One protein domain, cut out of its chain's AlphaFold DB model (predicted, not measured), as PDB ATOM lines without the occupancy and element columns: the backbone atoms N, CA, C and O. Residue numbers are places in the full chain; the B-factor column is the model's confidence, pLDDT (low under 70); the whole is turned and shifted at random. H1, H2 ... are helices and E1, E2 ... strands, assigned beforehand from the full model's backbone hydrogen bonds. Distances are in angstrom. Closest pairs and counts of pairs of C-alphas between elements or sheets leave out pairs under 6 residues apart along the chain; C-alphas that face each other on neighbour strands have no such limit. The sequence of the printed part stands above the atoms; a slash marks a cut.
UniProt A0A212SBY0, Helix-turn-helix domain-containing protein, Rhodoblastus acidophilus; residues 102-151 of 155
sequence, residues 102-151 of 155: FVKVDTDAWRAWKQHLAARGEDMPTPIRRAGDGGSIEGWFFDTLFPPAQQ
ATOM      1  N   PHE A 102      34.442 -45.647 -80.519       84.44
ATOM      2  CA  PHE A 102      34.848 -46.461 -81.655       84.44
ATOM      3  C   PHE A 102      36.328 -46.818 -81.523       84.44
ATOM      4  O   PHE A 102      37.209 -45.975 -81.702       84.44
ATOM      5  N   VAL A 103      36.600 -48.080 -81.224       85.50
ATOM      6  CA  VAL A 103      37.942 -48.637 -81.113       85.50
ATOM      7  C   VAL A 103      38.312 -49.276 -82.450       85.50
ATOM      8  O   VAL A 103      37.756 -50.303 -82.845       85.50
ATOM      9  N   LYS A 104      39.247 -48.642 -83.162       88.50
ATOM     10  CA  LYS A 104      39.753 -49.107 -84.460       88.50
ATOM     11  C   LYS A 104      40.612 -50.366 -84.289       88.50
ATOM     12  O   LYS A 104      41.384 -50.458 -83.332       88.50
ATOM     13  N   VAL A 105      40.513 -51.295 -85.240       88.25
ATOM     14  CA  VAL A 105      41.405 -52.462 -85.371       88.25
ATOM     15  C   VAL A 105      42.878 -52.023 -85.281       88.25
ATOM     16  O   VAL A 105      43.237 -50.929 -85.721       88.25
ATOM     17  N   ASP A 106      43.717 -52.873 -84.685       85.19
ATOM     18  CA  ASP A 106      45.165 -52.691 -84.488       85.19
ATOM     19  C   ASP A 106      45.611 -51.562 -83.542       85.19
ATOM     20  O   ASP A 106      46.814 -51.374 -83.350       85.19
ATOM     21  N   THR A 107      44.685 -50.872 -82.872       87.00
ATOM     22  CA  THR A 107      45.019 -49.924 -81.792       87.00
ATOM     23  C   THR A 107      45.324 -50.629 -80.466       87.00
ATOM     24  O   THR A 107      44.909 -51.768 -80.241       87.00
ATOM     25  N   ASP A 108      46.006 -49.943 -79.543       87.50
ATOM     26  CA  ASP A 108      46.274 -50.470 -78.194       87.50
ATOM     27  C   ASP A 108      44.979 -50.773 -77.432       87.50
ATOM     28  O   ASP A 108      44.851 -51.817 -76.794       87.50
ATOM     29  N   ALA A 109      43.978 -49.905 -77.590       85.19
ATOM     30  CA  ALA A 109      42.618 -50.098 -77.097       85.19
ATOM     31  C   ALA A 109      41.972 -51.384 -77.638       85.19
ATOM     32  O   ALA A 109      41.342 -52.137 -76.895       85.19
ATOM     33  N   TRP A 110      42.162 -51.686 -78.925       89.19
ATOM     34  CA  TRP A 110      41.646 -52.918 -79.520       89.19
ATOM     35  C   TRP A 110      42.337 -54.163 -78.958       89.19
ATOM     36  O   TRP A 110      41.665 -55.135 -78.610       89.19
ATOM     37  N   ARG A 111      43.672 -54.139 -78.831       90.00
ATOM     38  CA  ARG A 111      44.446 -55.259 -78.260       90.00
ATOM     39  C   ARG A 111      44.019 -55.545 -76.821       90.00
ATOM     40  O   ARG A 111      43.825 -56.706 -76.462       90.00
ATOM     41  N   ALA A 112      43.815 -54.487 -76.046       89.12
ATOM     42  CA  ALA A 112      43.290 -54.525 -74.691       89.12
ATOM     43  C   ALA A 112      41.914 -55.210 -74.606       89.12
ATOM     44  O   ALA A 112      41.736 -56.157 -73.839       89.12
ATOM     45  N   TRP A 113      40.958 -54.793 -75.440       87.25
ATOM     46  CA  TRP A 113      39.628 -55.407 -75.489       87.25
ATOM     47  C   TRP A 113      39.659 -56.868 -75.944       87.25
ATOM     48  O   TRP A 113      38.994 -57.710 -75.342       87.25
ATOM     49  N   LYS A 114      40.489 -57.204 -76.938       88.81
ATOM     50  CA  LYS A 114      40.672 -58.590 -77.389       88.81
ATOM     51  C   LYS A 114      41.196 -59.486 -76.264       88.81
ATOM     52  O   LYS A 114      40.702 -60.594 -76.082       88.81
ATOM     53  N   GLN A 115      42.178 -59.009 -75.497       88.81
ATOM     54  CA  GLN A 115      42.712 -59.745 -74.352       88.81
ATOM     55  C   GLN A 115      41.669 -59.894 -73.236       88.81
ATOM     56  O   GLN A 115      41.559 -60.965 -72.640       88.81
ATOM     57  N   HIS A 116      40.883 -58.846 -72.977       87.94
ATOM     58  CA  HIS A 116      39.818 -58.868 -71.978       87.94
ATOM     59  C   HIS A 116      38.722 -59.892 -72.309       87.94
ATOM     60  O   HIS A 116      38.310 -60.648 -71.432       87.94
ATOM     61  N   LEU A 117      38.280 -59.953 -73.569       86.00
ATOM     62  CA  LEU A 117      37.281 -60.925 -74.024       86.00
ATOM     63  C   LEU A 117      37.837 -62.353 -74.029       86.00
ATOM     64  O   LEU A 117      37.196 -63.262 -73.503       86.00
ATOM     65  N   ALA A 118      39.076 -62.543 -74.492       87.56
ATOM     66  CA  ALA A 118      39.730 -63.851 -74.468       87.56
ATOM     67  C   ALA A 118      39.866 -64.409 -73.038       87.56
ATOM     68  O   ALA A 118      39.646 -65.598 -72.816       87.56
ATOM     69  N   ALA A 119      40.157 -63.555 -72.049       85.38
ATOM     70  CA  ALA A 119      40.196 -63.947 -70.636       85.38
ATOM     71  C   ALA A 119      38.828 -64.412 -70.094       85.38
ATOM     72  O   ALA A 119      38.772 -65.116 -69.087       85.38
ATOM     73  N   ARG A 120      37.734 -64.034 -70.763       81.00
ATOM     74  CA  ARG A 120      36.353 -64.430 -70.450       81.00
ATOM     75  C   ARG A 120      35.863 -65.613 -71.296       81.00
ATOM     76  O   ARG A 120      34.727 -66.040 -71.122       81.00
ATOM     77  N   GLY A 121      36.703 -66.149 -72.186       86.19
ATOM     78  CA  GLY A 121      36.316 -67.194 -73.139       86.19
ATOM     79  C   GLY A 121      35.396 -66.693 -74.255       86.19
ATOM     80  O   GLY A 121      34.683 -67.491 -74.856       86.19
ATOM     81  N   GLU A 122      35.386 -65.383 -74.510       81.94
ATOM     82  CA  GLU A 122      34.584 -64.749 -75.553       81.94
ATOM     83  C   GLU A 122      35.466 -64.384 -76.755       81.94
ATOM     84  O   GLU A 122      36.575 -63.862 -76.601       81.94
ATOM     85  N   ASP A 123      34.956 -64.629 -77.961       77.62
ATOM     86  CA  ASP A 123      35.599 -64.208 -79.203       77.62
ATOM     87  C   ASP A 123      35.214 -62.772 -79.576       77.62
ATOM     88  O   ASP A 123      34.139 -62.270 -79.241       77.62
ATOM     89  N   MET A 124      36.097 -62.104 -80.322       75.62
ATOM     90  CA  MET A 124      35.814 -60.765 -80.829       75.62
ATOM     91  C   MET A 124      34.681 -60.828 -81.871       75.62
ATOM     92  O   MET A 124      34.777 -61.616 -82.817       75.62
ATOM     93  N   PRO A 125      33.638 -59.989 -81.764       75.44
ATOM     94  CA  PRO A 125      32.560 -59.958 -82.750       75.44
ATOM     95  C   PRO A 125      33.050 -59.479 -84.129       75.44
ATOM     96  O   PRO A 125      34.146 -58.942 -84.263       75.44
ATOM     97  N   THR A 126      32.230 -59.614 -85.173       80.88
ATOM     98  CA  THR A 126      32.555 -59.116 -86.526       80.88
ATOM     99  C   THR A 126      32.774 -57.591 -86.525       80.88
ATOM    100  O   THR A 126      31.949 -56.875 -85.953       80.88
ATOM    101  N   PRO A 127      33.848 -57.064 -87.153       85.88
ATOM    102  CA  PRO A 127      34.137 -55.631 -87.161       85.88
ATOM    103  C   PRO A 127      33.124 -54.821 -87.971       85.88
ATOM    104  O   PRO A 127      32.641 -55.248 -89.022       85.88
ATOM    105  N   ILE A 128      32.869 -53.596 -87.514       85.69
ATOM    106  CA  ILE A 128      32.067 -52.592 -88.214       85.69
ATOM    107  C   ILE A 128      32.989 -51.769 -89.120       85.69
ATOM    108  O   ILE A 128      33.994 -51.223 -88.662       85.69
ATOM    109  N   ARG A 129      32.620 -51.636 -90.400       86.19
ATOM    110  CA  ARG A 129      33.296 -50.770 -91.383       86.19
ATOM    111  C   ARG A 129      32.680 -49.374 -91.403       86.19
ATOM    112  O   ARG A 129      31.459 -49.243 -91.479       86.19
ATOM    113  N   ARG A 130      33.512 -48.332 -91.380       80.25
ATOM    114  CA  ARG A 130      33.098 -46.921 -91.508       80.25
ATOM    115  C   ARG A 130      34.072 -46.155 -92.400       80.25
ATOM    116  O   ARG A 130      35.235 -46.521 -92.500       80.25
ATOM    117  N   ALA A 131      33.615 -45.076 -93.028       73.31
ATOM    118  CA  ALA A 131      34.514 -44.135 -93.694       73.31
ATOM    119  C   ALA A 131      35.319 -43.353 -92.640       73.31
ATOM    120  O   ALA A 131      34.748 -42.904 -91.645       73.31
ATOM    121  N   GLY A 132      36.626 -43.205 -92.850       73.31
ATOM    122  CA  GLY A 132      37.520 -42.412 -92.012       73.31
ATOM    123  C   GLY A 132      38.526 -41.621 -92.848       73.31
ATOM    124  O   GLY A 132      38.579 -41.753 -94.074       73.31
ATOM    125  N   ASP A 133      39.333 -40.803 -92.176       60.25
ATOM    126  CA  ASP A 133      40.362 -39.998 -92.830       60.25
ATOM    127  C   ASP A 133      41.405 -40.914 -93.485       60.25
ATOM    128  O   ASP A 133      42.145 -41.635 -92.814       60.25
ATOM    129  N   GLY A 134      41.420 -40.924 -94.820       70.69
ATOM    130  CA  GLY A 134      42.328 -41.748 -95.621       70.69
ATOM    131  C   GLY A 134      41.810 -43.140 -96.012       70.69
ATOM    132  O   GLY A 134      42.584 -43.913 -96.573       70.69
ATOM    133  N   GLY A 135      40.536 -43.479 -95.767       78.56
ATOM    134  CA  GLY A 135      39.930 -44.722 -96.273       78.56
ATOM    135  C   GLY A 135      38.898 -45.369 -95.344       78.56
ATOM    136  O   GLY A 135      38.448 -44.778 -94.367       78.56
ATOM    137  N   SER A 136      38.503 -46.607 -95.654       81.38
ATOM    138  CA  SER A 136      37.628 -47.402 -94.782       81.38
ATOM    139  C   SER A 136      38.384 -47.822 -93.519       81.38
ATOM    140  O   SER A 136      39.446 -48.435 -93.606       81.38
ATOM    141  N   ILE A 137      37.822 -47.532 -92.350       85.12
ATOM    142  CA  ILE A 137      38.305 -47.992 -91.048       85.12
ATOM    143  C   ILE A 137      37.398 -49.101 -90.515       85.12
ATOM    144  O   ILE A 137      36.183 -49.075 -90.701       85.12
ATOM    145  N   GLU A 138      37.999 -50.078 -89.844       90.31
ATOM    146  CA  GLU A 138      37.310 -51.195 -89.196       90.31
ATOM    147  C   GLU A 138      37.465 -51.094 -87.679       90.31
ATOM    148  O   GLU A 138      38.518 -50.671 -87.193       90.31
ATOM    149  N   GLY A 139      36.430 -51.458 -86.923       89.81
ATOM    150  CA  GLY A 139      36.461 -51.372 -85.465       89.81
ATOM    151  C   GLY A 139      35.155 -51.768 -84.786       89.81
ATOM    152  O   GLY A 139      34.228 -52.264 -85.427       89.81
ATOM    153  N   TRP A 140      35.089 -51.528 -83.480       87.50
ATOM    154  CA  TRP A 140      33.942 -51.855 -82.629       87.50
ATOM    155  C   TRP A 140      33.606 -50.698 -81.707       87.50
ATOM    156  O   TRP A 140      34.463 -49.880 -81.383       87.50
ATOM    157  N   PHE A 141      32.353 -50.649 -81.279       82.69
ATOM    158  CA  PHE A 141      31.913 -49.726 -80.250       82.69
ATOM    159  C   PHE A 141      31.981 -50.400 -78.888       82.69
ATOM    160  O   PHE A 141      31.427 -51.482 -78.708       82.69
ATOM    161  N   PHE A 142      32.638 -49.731 -77.952       80.62
ATOM    162  CA  PHE A 142      32.687 -50.121 -76.551       80.62
ATOM    163  C   PHE A 142      32.200 -48.975 -75.680       80.62
ATOM    164  O   PHE A 142      32.276 -47.815 -76.081       80.62
ATOM    165  N   ASP A 143      31.770 -49.286 -74.462       74.56
ATOM    166  CA  ASP A 143      31.379 -48.259 -73.494       74.56
ATOM    167  C   ASP A 143      32.576 -47.372 -73.108       74.56
ATOM    168  O   ASP A 143      32.411 -46.231 -72.702       74.56
ATOM    169  N   THR A 144      33.812 -47.855 -73.263       79.12
ATOM    170  CA  THR A 144      35.034 -47.139 -72.880       79.12
ATOM    171  C   THR A 144      36.174 -47.401 -73.867       79.12
ATOM    172  O   THR A 144      36.207 -48.420 -74.556       79.12
ATOM    173  N   LEU A 145      37.162 -46.494 -73.914       83.81
ATOM    174  CA  LEU A 145      38.350 -46.665 -74.767       83.81
ATOM    175  C   LEU A 145      39.168 -47.912 -74.380       83.81
ATOM    176  O   LEU A 145      39.666 -48.608 -75.254       83.81
ATOM    177  N   PHE A 146      39.267 -48.216 -73.084       85.12
ATOM    178  CA  PHE A 146      39.949 -49.397 -72.546       85.12
ATOM    179  C   PHE A 146      39.008 -50.183 -71.624       85.12
ATOM    180  O   PHE A 146      38.165 -49.562 -70.972       85.12
ATOM    181  N   PRO A 147      39.153 -51.517 -71.522       84.56
ATOM    182  CA  PRO A 147      38.327 -52.342 -70.650       84.56
ATOM    183  C   PRO A 147      38.503 -51.955 -69.170       84.56
ATOM    184  O   PRO A 147      39.576 -51.472 -68.792       84.56
ATOM    185  N   PRO A 148      37.507 -52.222 -68.303       76.19
ATOM    186  CA  PRO A 148      37.489 -51.748 -66.912       76.19
ATOM    187  C   PRO A 148      38.753 -52.056 -66.096       76.19
ATOM    188  O   PRO A 148      39.176 -51.251 -65.270       76.19
ATOM    189  N   ALA A 149      39.407 -53.190 -66.363       72.50
ATOM    190  CA  ALA A 149      40.633 -53.608 -65.680       72.50
ATOM    191  C   ALA A 149      41.852 -52.697 -65.947       72.50
ATOM    192  O   ALA A 149      42.803 -52.718 -65.173       72.50
ATOM    193  N   GLN A 150      41.840 -51.904 -67.023       66.50
ATOM    194  CA  GLN A 150      42.948 -51.021 -67.425       66.50
ATOM    195  C   GLN A 150      42.650 -49.533 -67.205       66.50
ATOM    196  O   GLN A 150      43.490 -48.685 -67.489       66.50
ATOM    197  N   GLN A 151      41.471 -49.193 -66.684       60.25
ATOM    198  CA  GLN A 151      41.096 -47.801 -66.425       60.25
ATOM    199  C   GLN A 151      41.681 -47.251 -65.110       60.25
ATOM    200  O   GLN A 151      41.654 -46.044 -64.899       60.25
TER     201      GLN A 151
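This is residues 102 to 151 of the 155 residues of the protein "Helix-turn-helix domain-containing protein" of Rhodoblastus acidophilus (UniProt A0A212SBY0). A thin, three-stranded antiparallel sheet and one helix, H1, make this small domain: the hairpin E2 and E3 reaches toward one end of the long axis, its tip at residues 131 to 136 sticking out, and H1 reaches toward the other end, only grazing the sheet near E1. The short strand E1 pairs with the later part of E3, and the small helix H2 ends the printed part near H1. The printed part has 50 residues, with two named helices and three named strands in the order E1, H1, E2, E3, H2; the sheet's order is E1, E3, E2, and the class is mixed, helices and strands. It is only just compact, close to loose, with a radius of gyration of the C-alphas of 11.2 A, and only just elongated, with spans of 33 by 21 by 17 A.

Find C-alpha 102 at (34.848, -46.461, -81.655), where strand E1, residues 102 to 104, begins. Helix H1 is residues 108 to 119; from C-alpha 108 at (46.274, -50.470, -78.194) it runs 16.6 A to C-alpha 119. Next come strand E2, residues 128 to 132, 12.2 A long, and strand E3, residues 135 to 142, 21.7 A long. Helix H2, residues 148 to 151, ends at C-alpha 151, at (41.096, -47.801, -66.425).

Look first at E3, the inner strand, whose pairing is staggered: residues 135 to 139 pair with E2 and residues 139 to 141 with E1. E2 and E3 form a hairpin, antiparallel at 129 degrees, with N 130 and O 137 within hydrogen-bond range at 2.9 A. E1 and E3 are antiparallel at 126 degrees, with N 103 and O 140 at 2.8 A. The edge strands E1 and E2 are apart. E1, H1 and E2 make a split strand-helix-strand unit, two strands of one sheet with a helix between them along the chain and with E3 between them in the sheet, and its crossover is right-handed. H1 is on the sheet but only grazes it, with residues 109 to 113; the closest C-alphas of E1 and H1 are those of Val 103 and Trp 110, 5.9 A apart. H1 and H2 are near each other, with 8 pairs of C-alphas within 10 A, while H2 is not on the sheet. Every O i to N i+4 pair in H1 is within hydrogen-bond range; H2 is too short for such a pair.

The two C-alphas farthest apart are those of Gly 121 and Gly 134, at 34.5 A. The printed part has no cut; the link from H1 to E2 is short, and the other links are tight. Look to the B-factor column for a mean pLDDT of the printed part of 82.1; residue 133 and residues 150 to 151 are under 70.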